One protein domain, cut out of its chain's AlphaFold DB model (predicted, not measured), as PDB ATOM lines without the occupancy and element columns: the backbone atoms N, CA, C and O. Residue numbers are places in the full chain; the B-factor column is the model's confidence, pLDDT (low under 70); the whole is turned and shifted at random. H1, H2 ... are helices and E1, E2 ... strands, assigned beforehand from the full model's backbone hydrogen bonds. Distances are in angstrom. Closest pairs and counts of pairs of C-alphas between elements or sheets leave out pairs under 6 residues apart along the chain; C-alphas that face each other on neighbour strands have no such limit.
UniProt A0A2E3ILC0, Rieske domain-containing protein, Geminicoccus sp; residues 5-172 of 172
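AT A GLANCE: This is residues 5 to 172 of the 172 residues of the protein "Rieske domain-containing protein" of Geminicoccus sp (UniProt A0A2E3ILC0). With little regular structure, mostly loops gather round a small sheet, E3-E4-E5, all antiparallel, with a mixed sheet, E1-E2-E8-E7, at one end and E6 at the other. The 168 printed residues hold one named helix and eight named strands, in the order E1 E2 E3 E4 H1 E5 E6 E7 E8; the class is mixed, with 44 residues in named elements. It is compact, radius of gyration of the C-alphas 14.7 A, spans 42 by 39 by 26 A.

HOW THE PARTS SIT: E1, residues 9 to 11, is parallel to E2, residues 54 to 56; N 10 and O 54 are within hydrogen-bond range, 2.9 A. E3, residues 65 to 70, and E4, residues 73 to 79, form a hairpin; N 68 to O 75, 2.9 A. H1, residues 82 to 90, is on neither sheet; every O i to N i+4 pair is within range. E5, residues 109 to 113, is antiparallel to E4; N 76 to O 112, 2.9 A. E6, residues 148 to 150, pairs with no named strand. E7, residues 162 to 165, and E8, residues 168 to 171, form a hairpin; N 163 to O 170, 2.9 A. E8 is antiparallel to E2; N 55 to O 169, 2.8 A.

IN THESE COORDINATES: C-alpha 9 is at (190.432, 151.412, 227.078), C-alpha 171 at (182.745, 152.244, 218.867). E4 measures 19.7 A.

THE WHOLE: The printed part has no cut. The E1 to E2 link is long; pLDDT is under 70 at residues 20 to 36 and 42 to 44.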
ATOM      1  N   ILE A   5     189.936 152.591 233.439       95.50
ATOM      2  CA  ILE A   5     190.588 152.940 232.182       95.50
ATOM      3  C   ILE A   5     192.078 152.590 232.273       95.50
ATOM      4  O   ILE A   5     192.761 152.973 233.226       95.50
ATOM      5  N   LYS A   6     192.571 151.855 231.279       94.94
ATOM      6  CA  LYS A   6     193.986 151.561 231.040       94.94
ATOM      7  C   LYS A   6     194.281 151.855 229.576       94.94
ATOM      8  O   LYS A   6     193.587 151.344 228.705       94.94
ATOM      9  N   ASP A   7     195.261 152.718 229.322       93.56
ATOM     10  CA  ASP A   7     195.721 153.062 227.970       93.56
ATOM     11  C   ASP A   7     194.579 153.443 226.998       93.56
ATOM     12  O   ASP A   7     194.546 153.022 225.846       93.56
ATOM     13  N   GLY A   8     193.602 154.227 227.477       93.00
ATOM     14  CA  GLY A   8     192.457 154.685 226.673       93.00
ATOM     15  C   GLY A   8     191.354 153.641 226.439       93.00
ATOM     16  O   GLY A   8     190.428 153.900 225.668       93.00
ATOM     17  N   THR A   9     191.432 152.488 227.110       96.25
ATOM     18  CA  THR A   9     190.432 151.412 227.078       96.25
ATOM     19  C   THR A   9     189.828 151.219 228.464       96.25
ATOM     20  O   THR A   9     190.551 151.090 229.452       96.25
ATOM     21  N   LEU A  10     188.501 151.187 228.562       96.94
ATOM     22  CA  LEU A  10     187.802 150.855 229.798       96.94
ATOM     23  C   LEU A  10     187.840 149.335 230.010       96.94
ATOM     24  O   LEU A  10     187.166 148.596 229.303       96.94
ATOM     25  N   VAL A  11     188.610 148.868 230.991       97.06
ATOM     26  CA  VAL A  11     188.718 147.441 231.325       97.06
ATOM     27  C   VAL A  11     187.681 147.077 232.376       97.06
ATOM     28  O   VAL A  11     187.708 147.618 233.490       97.06
ATOM     29  N   ILE A  12     186.773 146.168 232.015       95.69
ATOM     30  CA  ILE A  12     185.661 145.753 232.868       95.69
ATOM     31  C   ILE A  12     186.123 144.769 233.937       95.69
ATOM     32  O   ILE A  12     186.798 143.780 233.666       95.69
ATOM     33  N   ASP A  13     185.710 145.035 235.174       94.38
ATOM     34  CA  ASP A  13     185.865 144.113 236.292       94.38
ATOM     35  C   ASP A  13     184.541 143.397 236.564       94.38
ATOM     36  O   ASP A  13     183.477 144.009 236.669       94.38
ATOM     37  N   ARG A  14     184.610 142.079 236.757       91.62
ATOM     38  CA  ARG A  14     183.443 141.214 236.985       91.62
ATOM     39  C   ARG A  14     182.623 141.568 238.227       91.62
ATOM     40  O   ARG A  14     181.526 141.040 238.412       91.62
ATOM     41  N   ARG A  15     183.123 142.413 239.127       90.50
ATOM     42  CA  ARG A  15     182.345 142.916 240.270       90.50
ATOM     43  C   ARG A  15     181.332 143.990 239.882       90.50
ATOM     44  O   ARG A  15     180.391 144.180 240.643       90.50
ATOM     45  N   ASP A  16     181.483 144.619 238.718       90.56
ATOM     46  CA  ASP A  16     180.576 145.667 238.237       90.56
ATOM     47  C   ASP A  16     179.538 145.155 237.211       90.56
ATOM     48  O   ASP A  16     178.833 145.946 236.590       90.56
ATOM     49  N   VAL A  17     179.426 143.835 237.006       91.38
ATOM     50  CA  VAL A  17     178.567 143.234 235.964       91.38
ATOM     51  C   VAL A  17     177.233 142.733 236.524       91.38
ATOM     52  O   VAL A  17     177.134 142.260 237.660       91.38
ATOM     53  N   ILE A  18     176.206 142.750 235.679       89.81
ATOM     54  CA  ILE A  18     174.875 142.196 235.924       89.81
ATOM     55  C   ILE A  18     174.868 140.718 235.521       89.81
ATOM     56  O   ILE A  18     175.219 140.373 234.398       89.81
ATOM     57  N   ARG A  19     174.415 139.833 236.415       86.31
ATOM     58  CA  ARG A  19     174.361 138.369 236.173       86.31
ATOM     59  C   ARG A  19     172.980 137.841 235.790       86.31
ATOM     60  O   ARG A  19     172.811 136.664 235.480       86.31
ATOM     61  N   GLY A  20     171.977 138.711 235.801       64.94
ATOM     62  CA  GLY A  20     170.596 138.302 235.625       64.94
ATOM     63  C   GLY A  20     169.981 137.702 236.883       64.94
ATOM     64  O   GLY A  20     170.663 137.292 237.819       64.94
ATOM     65  N   GLY A  21     168.655 137.696 236.905       51.12
ATOM     66  CA  GLY A  21     167.872 137.535 238.119       51.12
ATOM     67  C   GLY A  21     167.393 138.894 238.607       51.12
ATOM     68  O   GLY A  21     168.170 139.826 238.798       51.12
ATOM     69  N   PHE A  22     166.084 139.005 238.825       41.69
ATOM     70  CA  PHE A  22     165.529 140.020 239.710       41.69
ATOM     71  C   PHE A  22     166.122 139.792 241.111       41.69
ATOM     72  O   PHE A  22     165.475 139.230 241.993       41.69
ATOM     73  N   ALA A  23     167.360 140.223 241.349       34.72
ATOM     74  CA  ALA A  23     167.751 140.616 242.681       34.72
ATOM     75  C   ALA A  23     166.938 141.879 242.948       34.72
ATOM     76  O   ALA A  23     167.273 142.976 242.506       34.72
ATOM     77  N   ALA A  24     165.805 141.700 243.621       34.94
ATOM     78  CA  ALA A  24     164.998 142.758 244.205       34.94
ATOM     79  C   ALA A  24     165.766 143.471 245.338       34.94
ATOM     80  O   ALA A  24     165.253 143.663 246.433       34.94
ATOM     81  N   ALA A  25     167.007 143.861 245.076       33.06
ATOM     82  CA  ALA A  25     167.736 144.859 245.816       33.06
ATOM     83  C   ALA A  25     167.911 146.031 244.856       33.06
ATOM     84  O   ALA A  25     168.996 146.307 244.354       33.06
ATOM     85  N   ALA A  26     166.804 146.730 244.593       35.91
ATOM     86  CA  ALA A  26     166.911 148.144 244.301       35.91
ATOM     87  C   ALA A  26     167.590 148.765 245.527       35.91
ATOM     88  O   ALA A  26     166.922 149.148 246.488       35.91
ATOM     89  N   LEU A  27     168.923 148.837 245.525       33.62
ATOM     90  CA  LEU A  27     169.593 149.903 246.243       33.62
ATOM     91  C   LEU A  27     169.147 151.163 245.515       33.62
ATOM     92  O   LEU A  27     169.739 151.602 244.535       33.62
ATOM     93  N   ALA A  28     167.993 151.673 245.939       34.19
ATOM     94  CA  ALA A  28     167.540 152.987 245.574       34.19
ATOM     95  C   ALA A  28     168.621 153.932 246.086       34.19
ATOM     96  O   ALA A  28     168.630 154.288 247.263       34.19
ATOM     97  N   VAL A  29     169.557 154.308 245.216       35.44
ATOM     98  CA  VAL A  29     170.326 155.526 245.420       35.44
ATOM     99  C   VAL A  29     169.265 156.617 245.570       35.44
ATOM    100  O   VAL A  29     168.469 156.801 244.639       35.44
ATOM    101  N   PRO A  30     169.151 157.282 246.733       32.16
ATOM    102  CA  PRO A  30     168.161 158.331 246.912       32.16
ATOM    103  C   PRO A  30     168.402 159.400 245.840       32.16
ATOM    104  O   PRO A  30     169.427 160.074 245.860       32.16
ATOM    105  N   GLY A  31     167.498 159.497 244.859       41.44
ATOM    106  CA  GLY A  31     167.628 160.398 243.706       41.44
ATOM    107  C   GLY A  31     167.581 159.730 242.325       41.44
ATOM    108  O   GLY A  31     167.218 160.409 241.368       41.44
ATOM    109  N   LEU A  32     167.845 158.420 242.199       43.94
ATOM    110  CA  LEU A  32     167.686 157.683 240.934       43.94
ATOM    111  C   LEU A  32     166.358 156.917 240.929       43.94
ATOM    112  O   LEU A  32     166.211 155.836 241.510       43.94
ATOM    113  N   ALA A  33     165.354 157.495 240.272       44.44
ATOM    114  CA  ALA A  33     164.032 156.901 240.131       44.44
ATOM    115  C   ALA A  33     164.042 155.753 239.104       44.44
ATOM    116  O   ALA A  33     163.531 155.887 237.995       44.44
ATOM    117  N   HIS A  34     164.525 154.575 239.505       51.25
ATOM    118  CA  HIS A  34     164.366 153.331 238.734       51.25
ATOM    119  C   HIS A  34     162.886 153.057 238.369       51.25
ATOM    120  O   HIS A  34     162.589 152.440 237.350       51.25
ATOM    121  N   GLY A  35     161.934 153.592 239.149       53.00
ATOM    122  CA  GLY A  35     160.494 153.515 238.874       53.00
ATOM    123  C   GLY A  35     159.994 154.345 237.680       53.00
ATOM    124  O   GLY A  35     158.892 154.088 237.203       53.00
ATOM    125  N   LYS A  36     160.774 155.315 237.177       64.56
ATOM    126  CA  LYS A  36     160.438 156.100 235.972       64.56
ATOM    127  C   LYS A  36     161.085 155.560 234.692       64.56
ATOM    128  O   LYS A  36     160.674 155.960 233.609       64.56
ATOM    129  N   GLY A  37     162.025 154.618 234.811       75.31
ATOM    130  CA  GLY A  37     162.786 154.089 233.678       75.31
ATOM    131  C   GLY A  37     163.870 155.042 233.165       75.31
ATOM    132  O   GLY A  37     164.248 154.934 232.004       75.31
ATOM    133  N   ASP A  38     164.348 155.966 234.004       84.19
ATOM    134  CA  ASP A  38     165.390 156.944 233.648       84.19
ATOM    135  C   ASP A  38     166.803 156.328 233.618       84.19
ATOM    136  O   ASP A  38     167.708 156.892 233.010       84.19
ATOM    137  N   VAL A  39     166.975 155.152 234.233       85.88
ATOM    138  CA  VAL A  39     168.198 154.335 234.229       85.88
ATOM    139  C   VAL A  39     167.837 152.851 234.052       85.88
ATOM    140  O   VAL A  39     166.713 152.462 234.410       85.88
ATOM    141  N   PRO A  40     168.734 152.010 233.506       84.56
ATOM    142  CA  PRO A  40     168.512 150.574 233.411       84.56
ATOM    143  C   PRO A  40     168.332 149.950 234.797       84.56
ATOM    144  O   PRO A  40     168.831 150.434 235.811       84.56
ATOM    145  N   THR A  41     167.557 148.871 234.862       74.81
ATOM    146  CA  THR A  41     167.313 148.164 236.129       74.81
ATOM    147  C   THR A  41     168.334 147.046 236.311       74.81
ATOM    148  O   THR A  41     168.556 146.278 235.378       74.81
ATOM    149  N   GLY A  42     168.872 146.905 237.526       69.31
ATOM    150  CA  GLY A  42     169.794 145.823 237.903       69.31
ATOM    151  C   GLY A  42     171.237 146.274 238.134       69.31
ATOM    152  O   GLY A  42     172.034 145.486 238.635       69.31
ATOM    153  N   GLU A  43     171.556 147.528 237.822       68.31
ATOM    154  CA  GLU A  43     172.862 148.126 238.097       68.31
ATOM    155  C   GLU A  43     172.965 148.613 239.540       68.31
ATOM    156  O   GLU A  43     172.032 149.206 240.085       68.31
ATOM    157  N   THR A  44     174.121 148.381 240.160       63.81
ATOM    158  CA  THR A  44     174.466 148.972 241.460       63.81
ATOM    159  C   THR A  44     175.189 150.306 241.312       63.81
ATOM    160  O   THR A  44     175.117 151.140 242.211       63.81
ATOM    161  N   GLU A  45     175.880 150.508 240.191       73.69
ATOM    162  CA  GLU A  45     176.623 151.719 239.858       73.69
ATOM    163  C   GLU A  45     176.620 151.936 238.341       73.69
ATOM    164  O   GLU A  45     176.635 150.969 237.586       73.69
ATOM    165  N   ILE A  46     176.636 153.203 237.921       81.00
ATOM    166  CA  ILE A  46     176.752 153.590 236.513       81.00
ATOM    167  C   ILE A  46     178.237 153.710 236.169       81.00
ATOM    168  O   ILE A  46     178.941 154.527 236.764       81.00
ATOM    169  N   ILE A  47     178.697 152.932 235.193       89.75
ATOM    170  CA  ILE A  47     180.047 153.047 234.636       89.75
ATOM    171  C   ILE A  47     180.032 154.097 233.522       89.75
ATOM    172  O   ILE A  47     179.306 153.936 232.549       89.75
ATOM    173  N   ASP A  48     180.825 155.161 233.637       91.00
ATOM    174  CA  ASP A  48     180.998 156.155 232.568       91.00
ATOM    175  C   ASP A  48     182.174 155.750 231.664       91.00
ATOM    176  O   ASP A  48     183.249 155.414 232.170       91.00
ATOM    177  N   LEU A  49     181.982 155.772 230.340       92.31
ATOM    178  CA  LEU A  49     183.062 155.515 229.376       92.31
ATOM    179  C   LEU A  49     184.145 156.607 229.422       92.31
ATOM    180  O   LEU A  49     185.302 156.347 229.098       92.31
ATOM    181  N   MET A  50     183.780 157.816 229.856       88.69
ATOM    182  CA  MET A  50     184.646 158.991 229.910       88.69
ATOM    183  C   MET A  50     185.299 159.285 228.545       88.69
ATOM    184  O   MET A  50     184.597 159.478 227.553       88.69
ATOM    185  N   ASP A  51     186.630 159.369 228.498       87.31
ATOM    186  CA  ASP A  51     187.455 159.597 227.311       87.31
ATOM    187  C   ASP A  51     187.997 158.297 226.690       87.31
ATOM    188  O   ASP A  51     188.766 158.351 225.727       87.31
ATOM    189  N   ALA A  52     187.601 157.128 227.210       92.44
ATOM    190  CA  ALA A  52     187.981 155.856 226.615       92.44
ATOM    191  C   ALA A  52     187.313 155.665 225.245       92.44
ATOM    192  O   ALA A  52     186.163 156.037 225.017       92.44
ATOM    193  N   SER A  53     188.051 155.047 224.326       91.69
ATOM    194  CA  SER A  53     187.592 154.787 222.950       91.69
ATOM    195  C   SER A  53     187.087 153.357 222.737       91.69
ATOM    196  O   SER A  53     186.410 153.069 221.749       91.69
ATOM    197  N   ALA A  54     187.391 152.469 223.683       96.19
ATOM    198  CA  ALA A  54     187.048 151.058 223.644       96.19
ATOM    199  C   ALA A  54     186.734 150.530 225.046       96.19
ATOM    200  O   ALA A  54     187.099 151.137 226.058       96.19
ATOM    201  N   ILE A  55     186.075 149.376 225.094       97.94
ATOM    202  CA  ILE A  55     185.738 148.650 226.314       97.94
ATOM    203  C   ILE A  55     186.270 147.226 226.183       97.94
ATOM    204  O   ILE A  55     185.874 146.494 225.279       97.94
ATOM    205  N   ASP A  56     187.145 146.826 227.096       98.12
ATOM    206  CA  ASP A  56     187.613 145.448 227.218       98.12
ATOM    207  C   ASP A  56     186.646 144.664 228.114       98.12
ATOM    208  O   ASP A  56     186.542 144.903 229.321       98.12
ATOM    209  N   VAL A  57     185.917 143.747 227.481       97.56
ATOM    210  CA  VAL A  57     184.923 142.847 228.073       97.56
ATOM    211  C   VAL A  57     185.389 141.389 228.076       97.56
ATOM    212  O   VAL A  57     184.571 140.488 228.271       97.56
ATOM    213  N   SER A  58     186.686 141.136 227.879       96.50
ATOM    214  CA  SER A  58     187.261 139.781 227.860       96.50
ATOM    215  C   SER A  58     187.004 138.994 229.152       96.50
ATOM    216  O   SER A  58     186.885 137.770 229.125       96.50
ATOM    217  N   GLU A  59     186.840 139.695 230.275       95.31
ATOM    218  CA  GLU A  59     186.536 139.110 231.583       95.31
ATOM    219  C   GLU A  59     185.045 138.784 231.796       95.31
ATOM    220  O   GLU A  59     184.707 138.111 232.774       95.31
ATOM    221  N   LEU A  60     184.129 139.238 230.928       95.31
ATOM    222  CA  LEU A  60     182.715 138.864 231.052       95.31
ATOM    223  C   LEU A  60     182.559 137.354 230.881       95.31
ATOM    224  O   LEU A  60     183.010 136.784 229.891       95.31
ATOM    225  N   GLN A  61     181.851 136.704 231.802       95.88
ATOM    226  CA  GLN A  61     181.413 135.324 231.598       95.88
ATOM    227  C   GLN A  61     180.117 135.262 230.780       95.88
ATOM    228  O   GLN A  61     179.329 136.209 230.818       95.88
ATOM    229  N   PRO A  62     179.843 134.136 230.094       96.19
ATOM    230  CA  PRO A  62     178.559 133.926 229.442       96.19
ATOM    231  C   PRO A  62     177.381 134.165 230.398       96.19
ATOM    232  O   PRO A  62     177.349 133.660 231.521       96.19
ATOM    233  N   GLY A  63     176.410 134.954 229.947       95.12
ATOM    234  CA  GLY A  63     175.256 135.425 230.707       95.12
ATOM    235  C   GLY A  63     175.493 136.710 231.510       95.12
ATOM    236  O   GLY A  63     174.513 137.284 231.994       95.12
ATOM    237  N   GLU A  64     176.739 137.181 231.652       94.88
ATOM    238  CA  GLU A  64     177.068 138.452 232.304       94.88
ATOM    239  C   GLU A  64     176.928 139.624 231.319       94.88
ATOM    240  O   GLU A  64     177.325 139.551 230.153       94.88
ATOM    241  N   MET A  65     176.370 140.730 231.806       95.12
ATOM    242  CA  MET A  65     176.231 141.972 231.056       95.12
ATOM    243  C   MET A  65     176.859 143.122 231.830       95.12
ATOM    244  O   MET A  65     176.602 143.281 233.021       95.12
ATOM    245  N   VAL A  66     177.621 143.968 231.151       94.75
ATOM    246  CA  VAL A  66     178.002 145.281 231.676       94.75
ATOM    247  C   VAL A  66     177.130 146.352 231.038       94.75
ATOM    248  O   VAL A  66     176.694 146.201 229.895       94.75
ATOM    249  N   VAL A  67     176.885 147.436 231.763       94.69
ATOM    250  CA  VAL A  67     176.247 148.622 231.200       94.69
ATOM    251  C   VAL A  67     177.157 149.815 231.378       94.69
ATOM    252  O   VAL A  67     177.733 150.024 232.444       94.69
ATOM    253  N   VAL A  68     177.290 150.582 230.305       95.12
ATOM    254  CA  VAL A  68     178.152 151.750 230.245       95.12
ATOM    255  C   VAL A  68     177.337 152.950 229.783       95.12
ATOM    256  O   VAL A  68     176.614 152.901 228.785       95.12
ATOM    257  N   TRP A  69     177.446 154.041 230.531       94.50
ATOM    258  CA  TRP A  69     176.972 155.351 230.134       94.50
ATOM    259  C   TRP A  69     177.948 155.953 229.126       94.50
ATOM    260  O   TRP A  69     179.118 156.188 229.423       94.50
ATOM    261  N   MET A  70     177.451 156.204 227.921       93.19
ATOM    262  CA  MET A  70     178.206 156.833 226.844       93.19
ATOM    263  C   MET A  70     177.258 157.583 225.917       93.19
ATOM    264  O   MET A  70     176.089 157.231 225.786       93.19
ATOM    265  N   ASN A  71     177.732 158.644 225.261       90.44
ATOM    266  CA  ASN A  71     176.946 159.385 224.262       90.44
ATOM    267  C   ASN A  71     175.537 159.814 224.733       90.44
ATOM    268  O   ASN A  71     174.609 159.943 223.931       90.44
ATOM    269  N   ARG A  72     175.389 160.112 226.037       91.38
ATOM    270  CA  ARG A  72     174.126 160.483 226.712       91.38
ATOM    271  C   ARG A  72     173.074 159.365 226.755       91.38
ATOM    272  O   ARG A  72     171.876 159.654 226.804       91.38
ATOM    273  N   THR A  73     173.508 158.111 226.714       94.31
ATOM    274  CA  THR A  73     172.644 156.936 226.823       94.31
ATOM    275  C   THR A  73     173.347 155.780 227.535       94.31
ATOM    276  O   THR A  73     174.536 155.854 227.835       94.31
ATOM    277  N   PHE A  74     172.601 154.714 227.821       95.94
ATOM    278  CA  PHE A  74     173.116 153.484 228.420       95.94
ATOM    279  C   PHE A  74     173.244 152.397 227.358       95.94
ATOM    280  O   PHE A  74     172.252 152.011 226.732       95.94
ATOM    281  N   VAL A  75     174.459 151.890 227.183       97.00
ATOM    282  CA  VAL A  75     174.779 150.790 226.272       97.00
ATOM    283  C   VAL A  75     175.076 149.547 227.095       97.00
ATOM    284  O   VAL A  75     175.940 149.567 227.967       97.00
ATOM    285  N   GLY A  76     174.341 148.470 226.828       96.31
ATOM    286  CA  GLY A  76     174.595 147.157 227.405       96.31
ATOM    287  C   GLY A  76     175.486 146.333 226.484       96.31
ATOM    288  O   GLY A  76     175.243 146.289 225.277       96.31
ATOM    289  N   ILE A  77     176.483 145.665 227.063       97.31
ATOM    290  CA  ILE A  77     177.299 144.650 226.391       97.31
ATOM    291  C   ILE A  77     177.089 143.335 227.135       97.31
ATOM    292  O   ILE A  77     177.540 143.177 228.270       97.31
ATOM    293  N   LEU A  78     176.353 142.417 226.511       96.94
ATOM    294  CA  LEU A  78     176.035 141.094 227.041       96.94
ATOM    295  C   LEU A  78     176.921 140.052 226.361       96.94
ATOM    296  O   LEU A  78     176.830 139.890 225.145       96.94
ATOM    297  N   HIS A  79     177.702 139.306 227.144       97.44
ATOM    298  CA  HIS A  79     178.329 138.074 226.668       97.44
ATOM    299  C   HIS A  79     177.275 136.964 226.710       97.44
ATOM    300  O   HIS A  79     176.836 136.552 227.780       97.44
ATOM    301  N   ARG A  80     176.804 136.519 225.549       97.38
ATOM    302  CA  ARG A  80     175.688 135.582 225.416       97.38
ATOM    303  C   ARG A  80     176.113 134.146 225.699       97.38
ATOM    304  O   ARG A  80     177.131 133.690 225.188       97.38
ATOM    305  N   THR A  81     175.299 133.408 226.453       97.69
ATOM    306  CA  THR A  81     175.444 131.944 226.554       97.69
ATOM    307  C   THR A  81     175.102 131.268 225.230       97.69
ATOM    308  O   THR A  81     174.386 131.839 224.404       97.69
ATOM    309  N   ASP A  82     175.555 130.030 225.042       98.00
ATOM    310  CA  ASP A  82     175.228 129.234 223.856       98.00
ATOM    311  C   ASP A  82     173.706 129.096 223.672       98.00
ATOM    312  O   ASP A  82     173.193 129.193 222.557       98.00
ATOM    313  N   GLU A  83     172.944 128.959 224.763       97.19
ATOM    314  CA  GLU A  83     171.479 128.912 224.714       97.19
ATOM    315  C   GLU A  83     170.869 130.253 224.300       97.19
ATOM    316  O   GLU A  83     169.888 130.279 223.557       97.19
ATOM    317  N   GLN A  84     171.436 131.374 224.757       97.31
ATOM    318  CA  GLN A  84     170.978 132.705 224.360       97.31
ATOM    319  C   GLN A  84     171.243 132.969 222.874       97.31
ATOM    320  O   GLN A  84     170.388 133.558 222.209       97.31
ATOM    321  N   GLN A  85     172.388 132.513 222.357       97.88
ATOM    322  CA  GLN A  85     172.737 132.584 220.937       97.88
ATOM    323  C   GLN A  85     171.810 131.704 220.093       97.88
ATOM    324  O   GLN A  85     171.245 132.166 219.103       97.88
ATOM    325  N   ALA A  86     171.569 130.461 220.518       97.31
ATOM    326  CA  ALA A  86     170.644 129.559 219.835       97.31
ATOM    327  C   ALA A  86     169.204 130.103 219.829       97.31
ATOM    328  O   ALA A  86     168.524 130.057 218.802       97.31
ATOM    329  N   ALA A  87     168.741 130.662 220.952       96.25
ATOM    330  CA  ALA A  87     167.426 131.291 221.047       96.25
ATOM    331  C   ALA A  87     167.310 132.525 220.138       96.25
ATOM    332  O   ALA A  87     166.282 132.712 219.485       96.25
ATOM    333  N   ALA A  88     168.370 133.335 220.051       96.56
ATOM    334  CA  ALA A  88     168.421 134.485 219.157       96.56
ATOM    335  C   ALA A  88     168.336 134.053 217.683       96.56
ATOM    336  O   ALA A  88     167.506 134.574 216.937       96.56
ATOM    337  N   ALA A  89     169.110 133.044 217.284       95.88
ATOM    338  CA  ALA A  89     169.104 132.508 215.923       95.88
ATOM    339  C   ALA A  89     167.768 131.854 215.518       95.88
ATOM    340  O   ALA A  89     167.470 131.752 214.332       95.88
ATOM    341  N   ALA A  90     166.953 131.410 216.480       94.38
ATOM    342  CA  ALA A  90     165.645 130.810 216.214       94.38
ATOM    343  C   ALA A  90     164.529 131.840 215.936       94.38
ATOM    344  O   ALA A  90     163.466 131.464 215.445       94.38
ATOM    345  N   GLU A  91     164.748 133.118 216.271       90.56
ATOM    346  CA  GLU A  91     163.858 134.255 215.949       90.56
ATOM    347  C   GLU A  91     162.410 134.125 216.443       90.56
ATOM    348  O   GLU A  91     161.473 134.732 215.916       90.56
ATOM    349  N   VAL A  92     162.202 133.330 217.493       86.81
ATOM    350  CA  VAL A  92     160.862 132.982 217.963       86.81
ATOM    351  C   VAL A  92     160.153 134.208 218.541       86.81
ATOM    352  O   VAL A  92     160.500 134.715 219.604       86.81
ATOM    353  N   GLY A  93     159.093 134.647 217.860       86.44
ATOM    354  CA  GLY A  93     158.211 135.717 218.332       86.44
ATOM    355  C   GLY A  93     158.752 137.135 218.144       86.44
ATOM    356  O   GLY A  93     158.123 138.071 218.638       86.44
ATOM    357  N   ALA A  94     159.871 137.319 217.436       90.62
ATOM    358  CA  ALA A  94     160.391 138.642 217.108       90.62
ATOM    359  C   ALA A  94     159.406 139.408 216.204       90.62
ATOM    360  O   ALA A  94     159.015 138.933 215.139       90.62
ATOM    361  N   LEU A  95     158.999 140.609 216.624       92.50
ATOM    362  CA  LEU A  95     158.033 141.433 215.886       92.50
ATOM    363  C   LEU A  95     158.694 142.394 214.890       92.50
ATOM    364  O   LEU A  95     158.008 142.920 214.019       92.50
ATOM    365  N   SER A  96     159.998 142.653 215.029       90.69
ATOM    366  CA  SER A  96     160.712 143.628 214.195       90.69
ATOM    367  C   SER A  96     161.057 143.111 212.796       90.69
ATOM    368  O   SER A  96     161.273 143.916 211.894       90.69
ATOM    369  N   GLY A  97     161.106 141.785 212.614       91.12
ATOM    370  CA  GLY A  97     161.529 141.135 211.368       91.12
ATOM    371  C   GLY A  97     163.044 141.133 211.127       91.12
ATOM    372  O   GLY A  97     163.469 140.738 210.048       91.12
ATOM    373  N   GLU A  98     163.848 141.580 212.097       94.50
ATOM    374  CA  GLU A  98     165.316 141.519 212.029       94.50
ATOM    375  C   GLU A  98     165.825 140.123 212.401       94.50
ATOM    376  O   GLU A  98     165.344 139.521 213.371       94.50
ATOM    377  N   SER A  99     166.860 139.658 211.702       96.62
ATOM    378  CA  SER A  99     167.587 138.455 212.105       96.62
ATOM    379  C   SER A  99     168.561 138.732 213.253       96.62
ATOM    380  O   SER A  99     168.827 139.888 213.588       96.62
ATOM    381  N   ASP A 100     169.109 137.687 213.884       97.12
ATOM    382  CA  ASP A 100     170.203 137.889 214.852       97.12
ATOM    383  C   ASP A 100     171.456 138.458 214.167       97.12
ATOM    384  O   ASP A 100     172.094 139.372 214.686       97.12
ATOM    385  N   ALA A 101     171.759 137.976 212.958       96.25
ATOM    386  CA  ALA A 101     172.919 138.401 212.177       96.25
ATOM    387  C   ALA A 101     172.869 139.885 211.773       96.25
ATOM    388  O   ALA A 101     173.913 140.504 211.596       96.25
ATOM    389  N   ASP A 102     171.675 140.478 211.677       95.69
ATOM    390  CA  ASP A 102     171.515 141.915 211.415       95.69
ATOM    391  C   ASP A 102     171.864 142.787 212.634       95.69
ATOM    392  O   ASP A 102     171.938 144.013 212.529       95.69
ATOM    393  N   ARG A 103     172.023 142.176 213.815       96.56
ATOM    394  CA  ARG A 103     172.061 142.876 215.105       96.56
ATOM    395  C   ARG A 103     173.352 142.692 215.883       96.56
ATOM    396  O   ARG A 103     173.547 143.388 216.881       96.56
ATOM    397  N   VAL A 104     174.229 141.799 215.445       97.00
ATOM    398  CA  VAL A 104     175.496 141.509 216.119       97.00
ATOM    399  C   VAL A 104     176.641 141.448 215.119       97.00
ATOM    400  O   VAL A 104     176.477 140.992 213.991       97.00
ATOM    401  N   VAL A 105     177.817 141.907 215.545       96.69
ATOM    402  CA  VAL A 105     179.069 141.734 214.789       96.69
ATOM    403  C   VAL A 105     179.712 140.389 215.126       96.69
ATOM    404  O   VAL A 105     180.239 139.712 214.248       96.69
ATOM    405  N   ASP A 106     179.624 139.993 216.395       96.38
ATOM    406  CA  ASP A 106     180.060 138.705 216.918       96.38
ATOM    407  C   ASP A 106     178.867 138.034 217.620       96.38
ATOM    408  O   ASP A 106     178.295 138.639 218.533       96.38
ATOM    409  N   PRO A 107     178.473 136.801 217.246       96.50
ATOM    410  CA  PRO A 107     177.408 136.075 217.924       96.50
ATOM    411  C   PRO A 107     177.593 135.941 219.443       96.50
ATOM    412  O   PRO A 107     176.600 135.873 220.165       96.50
ATOM    413  N   ALA A 108     178.812 135.959 219.973       97.12
ATOM    414  CA  ALA A 108     179.033 135.905 221.414       97.12
ATOM    415  C   ALA A 108     178.594 137.185 222.143       97.12
ATOM    416  O   ALA A 108     178.321 137.129 223.340       97.12
ATOM    417  N   TYR A 109     178.463 138.326 221.456       98.06
ATOM    418  CA  TYR A 109     178.201 139.613 222.097       98.06
ATOM    419  C   TYR A 109     176.985 140.332 221.513       98.06
ATOM    420  O   TYR A 109     176.938 140.680 220.337       98.06
ATOM    421  N   LEU A 110     176.017 140.645 222.378       98.00
ATOM    422  CA  LEU A 110     174.997 141.643 222.063       98.00
ATOM    423  C   LEU A 110     175.456 143.004 222.593       98.00
ATOM    424  O   LEU A 110     175.619 143.170 223.801       98.00
ATOM    425  N   VAL A 111     175.590 143.978 221.692       98.12
ATOM    426  CA  VAL A 111     175.867 145.383 222.023       98.12
ATOM    427  C   VAL A 111     174.682 146.232 221.572       98.12
ATOM    428  O   VAL A 111     174.410 146.355 220.378       98.12
ATOM    429  N   ALA A 112     173.949 146.804 222.525       97.81
ATOM    430  CA  ALA A 112     172.735 147.558 222.223       97.81
ATOM    431  C   ALA A 112     172.508 148.713 223.199       97.81
ATOM    432  O   ALA A 112     172.830 148.632 224.385       97.81
ATOM    433  N   GLU A 113     171.876 149.779 222.711       97.75
ATOM    434  CA  GLU A 113     171.341 150.821 223.578       97.75
ATOM    435  C   GLU A 113     170.162 150.232 224.359       97.75
ATOM    436  O   GLU A 113     169.203 149.722 223.777       97.75
ATOM    437  N   LEU A 114     170.173 150.333 225.687       96.44
ATOM    438  CA  LEU A 114     169.130 149.754 226.540       96.44
ATOM    439  C   LEU A 114     167.831 150.571 226.527       96.44
ATOM    440  O   LEU A 114     167.079 150.564 227.496       96.44
ATOM    441  N   LYS A 115     167.541 151.296 225.448       96.56
ATOM    442  CA  LYS A 115     166.435 152.247 225.354       96.56
ATOM    443  C   LYS A 115     165.234 151.652 224.636       96.56
ATOM    444  O   LYS A 115     165.270 151.325 223.454       96.56
ATOM    445  N   CYS A 116     164.108 151.589 225.335       95.75
ATOM    446  CA  CYS A 116     162.834 151.197 224.751       95.75
ATOM    447  C   CYS A 116     162.265 152.328 223.882       95.75
ATOM    448  O   CYS A 116     161.869 153.385 224.385       95.75
ATOM    449  N   LEU A 117     162.115 152.072 222.583       95.81
ATOM    450  CA  LEU A 117     161.650 153.056 221.598       95.81
ATOM    451  C   LEU A 117     160.141 153.365 221.629       95.81
ATOM    452  O   LEU A 117     159.660 154.161 220.832       95.81
ATOM    453  N   HIS A 118     159.383 152.821 222.586       94.00
ATOM    454  CA  HIS A 118     157.995 153.246 222.802       94.00
ATOM    455  C   HIS A 118     157.909 154.696 223.311       94.00
ATOM    456  O   HIS A 118     157.169 155.506 222.762       94.00
ATOM    457  N   ARG A 119     158.626 155.006 224.404       92.62
ATOM    458  CA  ARG A 119     158.666 156.343 225.035       92.62
ATOM    459  C   ARG A 119     160.022 156.696 225.665       92.62
ATOM    460  O   ARG A 119     160.116 157.695 226.365       92.62
ATOM    461  N   GLY A 120     161.060 155.893 225.430       92.50
ATOM    462  CA  GLY A 120     162.433 156.208 225.827       92.50
ATOM    463  C   GLY A 120     162.873 155.726 227.209       92.50
ATOM    464  O   GLY A 120     163.972 156.082 227.610       92.50
ATOM    465  N   CYS A 121     162.072 154.927 227.925       93.75
ATOM    466  CA  CYS A 121     162.522 154.307 229.177       93.75
ATOM    467  C   CYS A 121     163.648 153.299 228.918       93.75
ATOM    468  O   CYS A 121     163.595 152.574 227.921       93.75
ATOM    469  N   TYR A 122     164.589 153.165 229.846       93.75
ATOM    470  CA  TYR A 122     165.611 152.127 229.785       93.75
ATOM    471  C   TYR A 122     165.091 150.769 230.272       93.75
ATOM    472  O   TYR A 122     164.239 150.686 231.162       93.75
ATOM    473  N   VAL A 123     165.556 149.693 229.640       93.12
ATOM    474  CA  VAL A 123     165.185 148.307 229.948       93.12
ATOM    475  C   VAL A 123     166.128 147.709 230.985       93.12
ATOM    476  O   VAL A 123     167.283 148.102 231.086       93.12
ATOM    477  N   GLY A 124     165.638 146.743 231.759       91.44
ATOM    478  CA  GLY A 124     166.480 145.902 232.609       91.44
ATOM    479  C   GLY A 124     166.769 144.559 231.948       91.44
ATOM    480  O   GLY A 124     165.891 144.007 231.276       91.44
ATOM    481  N   TYR A 125     167.966 144.023 232.180       92.62
ATOM    482  CA  TYR A 125     168.334 142.658 231.810       92.62
ATOM    483  C   TYR A 125     167.861 141.674 232.880       92.62
ATOM    484  O   TYR A 125     168.191 141.803 234.057       92.62
ATOM    485  N   VAL A 126     167.051 140.697 232.476       89.06
ATOM    486  CA  VAL A 126     166.430 139.726 233.390       89.06
ATOM    487  C   VAL A 126     166.938 138.300 233.189       89.06
ATOM    488  O   VAL A 126     166.596 137.444 234.001       89.06
ATOM    489  N   ASN A 127     167.769 138.071 232.163       86.69
ATOM    490  CA  ASN A 127     168.421 136.796 231.851       86.69
ATOM    491  C   ASN A 127     167.452 135.602 231.776       86.69
ATOM    492  O   ASN A 127     167.619 134.591 232.453       86.69
ATOM    493  N   THR A 128     166.399 135.738 230.967       90.12
ATOM    494  CA  THR A 128     165.522 134.619 230.588       90.12
ATOM    495  C   THR A 128     165.537 134.470 229.072       90.12
ATOM    496  O   THR A 128     165.583 135.477 228.364       90.12
ATOM    497  N   LEU A 129     165.465 133.240 228.559       90.44
ATOM    498  CA  LEU A 129     165.520 132.992 227.113       90.44
ATOM    499  C   LEU A 129     164.293 133.561 226.384       90.44
ATOM    500  O   LEU A 129     164.405 134.054 225.269       90.44
ATOM    501  N   GLU A 130     163.130 133.573 227.036       87.94
ATOM    502  CA  GLU A 130     161.869 134.022 226.440       87.94
ATOM    503  C   GLU A 130     161.703 135.549 226.432       87.94
ATOM    504  O   GLU A 130     160.806 136.069 225.773       87.94
ATOM    505  N   ALA A 131     162.476 136.277 227.243       90.81
ATOM    506  CA  ALA A 131     162.310 137.716 227.451       90.81
ATOM    507  C   ALA A 131     163.526 138.308 228.178       90.81
ATOM    508  O   ALA A 131     163.392 138.777 229.310       90.81
ATOM    509  N   ALA A 132     164.696 138.280 227.538       93.81
ATOM    510  CA  ALA A 132     165.967 138.698 228.124       93.81
ATOM    511  C   ALA A 132     165.956 140.134 228.668       93.81
ATOM    512  O   ALA A 132     166.609 140.395 229.681       93.81
ATOM    513  N   PHE A 133     165.171 141.039 228.071       94.81
ATOM    514  CA  PHE A 133     165.022 142.413 228.554       94.81
ATOM    515  C   PHE A 133     163.570 142.807 228.800       94.81
ATOM    516  O   PHE A 133     162.658 142.422 228.063       94.81
ATOM    517  N   LYS A 134     163.350 143.641 229.823       93.62
ATOM    518  CA  LYS A 134     162.020 144.151 230.181       93.62
ATOM    519  C   LYS A 134     162.046 145.656 230.425       93.62
ATOM    520  O   LYS A 134     162.801 146.156 231.251       93.62
ATOM    521  N   CYS A 135     161.164 146.378 229.739       92.75
ATOM    522  CA  CYS A 135     160.908 147.793 229.995       92.75
ATOM    523  C   CYS A 135     160.004 147.944 231.237       92.75
ATOM    524  O   CYS A 135     158.853 147.492 231.192       92.75
ATOM    525  N   PRO A 136     160.426 148.651 232.301       89.50
ATOM    526  CA  PRO A 136     159.650 148.764 233.541       89.50
ATOM    527  C   PRO A 136     158.361 149.588 233.372       89.50
ATOM    528  O   PRO A 136     157.362 149.319 234.029       89.50
ATOM    529  N   CYS A 137     158.345 150.545 232.436       89.25
ATOM    530  CA  CYS A 137     157.242 151.497 232.265       89.25
ATOM    531  C   CYS A 137     155.923 150.868 231.769       89.25
ATOM    532  O   CYS A 137     154.876 151.018 232.390       89.25
ATOM    533  N   HIS A 138     155.954 150.179 230.621       89.38
ATOM    534  CA  HIS A 138     154.756 149.589 229.996       89.38
ATOM    535  C   HIS A 138     154.948 148.114 229.615       89.38
ATOM    536  O   HIS A 138     154.159 147.577 228.840       89.38
ATOM    537  N   ARG A 139     155.974 147.463 230.183       89.50
ATOM    538  CA  ARG A 139     156.217 146.015 230.092       89.50
ATOM    539  C   ARG A 139     156.431 145.499 228.669       89.50
ATOM    540  O   ARG A 139     156.023 144.383 228.356       89.50
ATOM    541  N   ALA A 140     157.063 146.307 227.817       93.81
ATOM    542  CA  ALA A 140     157.632 145.778 226.584       93.81
ATOM    543  C   ALA A 140     158.734 144.768 226.935       93.81
ATOM    544  O   ALA A 140     159.491 145.006 227.883       93.81
ATOM    545  N   THR A 141     158.796 143.657 226.210       95.56
ATOM    546  CA  THR A 141     159.790 142.598 226.400       95.56
ATOM    547  C   THR A 141     160.576 142.378 225.123       95.56
ATOM    548  O   THR A 141     160.004 142.430 224.029       95.56
ATOM    549  N   PHE A 142     161.866 142.106 225.281       96.88
ATOM    550  CA  PHE A 142     162.793 141.885 224.182       96.88
ATOM    551  C   PHE A 142     163.528 140.559 224.373       96.88
ATOM    552  O   PHE A 142     163.757 140.150 225.515       96.88
ATOM    553  N   ASP A 143     163.846 139.890 223.270       96.75
ATOM    554  CA  ASP A 143     164.565 138.615 223.246       96.75
ATOM    555  C   ASP A 143     166.072 138.781 223.516       96.75
ATOM    556  O   ASP A 143     166.558 139.878 223.805       96.75
ATOM    557  N   THR A 144     166.823 137.683 223.415       96.69
ATOM    558  CA  THR A 144     168.285 137.638 223.597       96.69
ATOM    559  C   THR A 144     169.084 138.336 222.485       96.69
ATOM    560  O   THR A 144     170.291 138.510 222.640       96.69
ATOM    561  N   ALA A 145     168.438 138.778 221.400       97.19
ATOM    562  CA  ALA A 145     168.998 139.660 220.371       97.19
ATOM    563  C   ALA A 145     168.588 141.136 220.579       97.19
ATOM    564  O   ALA A 145     168.953 142.018 219.800       97.19
ATOM    565  N   GLY A 146     167.793 141.437 221.613       97.19
ATOM    566  CA  GLY A 146     167.230 142.766 221.848       97.19
ATOM    567  C   GLY A 146     166.057 143.115 220.926       97.19
ATOM    568  O   GLY A 146     165.669 144.284 220.856       97.19
ATOM    569  N   ARG A 147     165.469 142.138 220.228       97.69
ATOM    570  CA  ARG A 147     164.288 142.335 219.381       97.69
ATOM    571  C   ARG A 147     163.028 142.325 220.206       97.69
ATOM    572  O   ARG A 147     162.881 141.530 221.130       97.69
ATOM    573  N   VAL A 148     162.092 143.207 219.883       96.88
ATOM    574  CA  VAL A 148     160.827 143.256 220.615       96.88
ATOM    575  C   VAL A 148     159.989 142.008 220.319       96.88
ATOM    576  O   VAL A 148     159.715 141.695 219.166       96.88
ATOM    577  N   ILE A 149     159.559 141.310 221.374       95.69
ATOM    578  CA  ILE A 149     158.634 140.162 221.291       95.69
ATOM    579  C   ILE A 149     157.204 140.589 221.639       95.69
ATOM    580  O   ILE A 149     156.215 140.043 221.156       95.69
ATOM    581  N   LYS A 150     157.068 141.568 222.537       94.88
ATOM    582  CA  LYS A 150     155.772 142.049 223.020       94.88
ATOM    583  C   LYS A 150     155.890 143.493 223.460       94.88
ATOM    584  O   LYS A 150     156.812 143.849 224.186       94.88
ATOM    585  N   GLY A 151     154.911 144.325 223.119       91.25
ATOM    586  CA  GLY A 151     154.871 145.698 223.608       91.25
ATOM    587  C   GLY A 151     153.982 146.609 222.781       91.25
ATOM    588  O   GLY A 151     153.229 146.166 221.923       91.25
ATOM    589  N   LYS A 152     154.082 147.910 223.069       88.88
ATOM    590  CA  LYS A 152     153.439 148.994 222.303       88.88
ATOM    591  C   LYS A 152     154.378 149.608 221.252       88.88
ATOM    592  O   LYS A 152     154.140 150.718 220.795       88.88
ATOM    593  N   THR A 153     155.473 148.917 220.953       89.31
ATOM    594  CA  THR A 153     156.473 149.259 219.939       89.31
ATOM    595  C   THR A 153     156.748 147.999 219.130       89.31
ATOM    596  O   THR A 153     156.721 146.906 219.694       89.31
ATOM    597  N   ASP A 154     156.996 148.166 217.838       91.31
ATOM    598  CA  ASP A 154     157.491 147.145 216.909       91.31
ATOM    599  C   ASP A 154     159.017 147.242 216.709       91.31
ATOM    600  O   ASP A 154     159.622 146.411 216.040       91.31
ATOM    601  N   LYS A 155     159.654 148.249 217.320       96.38
ATOM    602  CA  LYS A 155     161.099 148.471 217.260       96.38
ATOM    603  C   LYS A 155     161.859 147.720 218.347       96.38
ATOM    604  O   LYS A 155     161.473 147.753 219.519       96.38
ATOM    605  N   SER A 156     162.973 147.135 217.937       97.31
ATOM    606  CA  SER A 156     164.004 146.537 218.784       97.31
ATOM    607  C   SER A 156     164.801 147.581 219.563       97.31
ATOM    608  O   SER A 156     164.680 148.785 219.323       97.31
ATOM    609  N   LEU A 157     165.632 147.116 220.496       97.88
ATOM    610  CA  LEU A 157     166.646 147.955 221.127       97.88
ATOM    611  C   LEU A 157     167.581 148.535 220.050       97.88
ATOM    612  O   LEU A 157     167.974 147.790 219.141       97.88
ATOM    613  N   PRO A 158     167.923 149.834 220.108       97.81
ATOM    614  CA  PRO A 158     168.784 150.440 219.104       97.81
ATOM    615  C   PRO A 158     170.133 149.726 219.006       97.81
ATOM    616  O   PRO A 158     170.791 149.461 220.014       97.81
ATOM    617  N   PHE A 159     170.529 149.413 217.774       96.56
ATOM    618  CA  PHE A 159     171.867 148.924 217.473       96.56
ATOM    619  C   PHE A 159     172.879 150.054 217.680       96.56
ATOM    620  O   PHE A 159     172.632 151.194 217.280       96.56
ATOM    621  N   VAL A 160     174.018 149.734 218.285       96.50
ATOM    622  CA  VAL A 160     175.127 150.674 218.469       96.50
ATOM    623  C   VAL A 160     176.221 150.283 217.481       96.50
ATOM    624  O   VAL A 160     176.704 149.164 217.586       96.50
ATOM    625  N   PRO A 161     176.625 151.131 216.521       95.56
ATOM    626  CA  PRO A 161     177.729 150.814 215.616       95.56
ATOM    627  C   PRO A 161     179.027 150.534 216.380       95.56
ATOM    628  O   PRO A 161     179.498 151.368 217.152       95.56
ATOM    629  N   HIS A 162     179.587 149.345 216.178       96.06
ATOM    630  CA  HIS A 162     180.766 148.878 216.898       96.06
ATOM    631  C   HIS A 162     181.540 147.834 216.085       96.06
ATOM    632  O   HIS A 162     181.055 147.321 215.077       96.06
ATOM    633  N   SER A 163     182.732 147.497 216.563       96.94
ATOM    634  CA  SER A 163     183.484 146.300 216.188       96.94
ATOM    635  C   SER A 163     183.866 145.518 217.440       96.94
ATOM    636  O   SER A 163     184.066 146.119 218.497       96.94
ATOM    637  N   VAL A 164     184.030 144.202 217.310       95.88
ATOM    638  CA  VAL A 164     184.521 143.329 218.385       95.88
ATOM    639  C   VAL A 164     185.775 142.605 217.905       95.88
ATOM    640  O   VAL A 164     185.772 142.025 216.821       95.88
ATOM    641  N   SER A 165     186.846 142.652 218.695       95.69
ATOM    642  CA  SER A 165     188.078 141.894 218.452       95.69
ATOM    643  C   SER A 165     188.691 141.478 219.782       95.69
ATOM    644  O   SER A 165     188.942 142.334 220.620       95.69
ATOM    645  N   GLU A 166     188.932 140.179 219.977       93.50
ATOM    646  CA  GLU A 166     189.578 139.629 221.186       93.50
ATOM    647  C   GLU A 166     188.931 140.094 222.509       93.50
ATOM    648  O   GLU A 166     189.612 140.365 223.493       93.50
ATOM    649  N   GLY A 167     187.599 140.214 222.539       93.81
ATOM    650  CA  GLY A 167     186.870 140.695 223.717       93.81
ATOM    651  C   GLY A 167     186.947 142.209 223.935       93.81
ATOM    652  O   GLY A 167     186.465 142.696 224.950       93.81
ATOM    653  N   VAL A 168     187.501 142.972 222.991       97.44
ATOM    654  CA  VAL A 168     187.507 144.437 223.017       97.44
ATOM    655  C   VAL A 168     186.444 144.974 222.062       97.44
ATOM    656  O   VAL A 168     186.483 144.727 220.854       97.44
ATOM    657  N   VAL A 169     185.495 145.731 222.609       97.62
ATOM    658  CA  VAL A 169     184.449 146.440 221.864       97.62
ATOM    659  C   VAL A 169     184.919 147.862 221.593       97.62
ATOM    660  O   VAL A 169     185.201 148.614 222.523       97.62
ATOM    661  N   SER A 170     184.995 148.244 220.322       96.38
ATOM    662  CA  SER A 170     185.329 149.612 219.896       96.38
ATOM    663  C   SER A 170     184.136 150.240 219.189       96.38
ATOM    664  O   SER A 170     183.455 149.562 218.420       96.38
ATOM    665  N   PHE A 171     183.882 151.522 219.441       91.50
ATOM    666  CA  PHE A 171     182.745 152.244 218.867       91.50
ATOM    667  C   PHE A 171     183.175 153.101 217.676       91.50
ATOM    668  O   PHE A 171     184.302 153.598 217.644       91.50
ATOM    669  N   LEU A 172     182.276 153.237 216.697       79.12
ATOM    670  CA  LEU A 172     182.493 153.989 215.453       79.12
ATOM    671  C   LEU A 172     181.901 155.401 215.510       79.12
ATOM    672  O   LEU A 172     180.837 155.575 216.150       79.12
TER     673      LEU A 172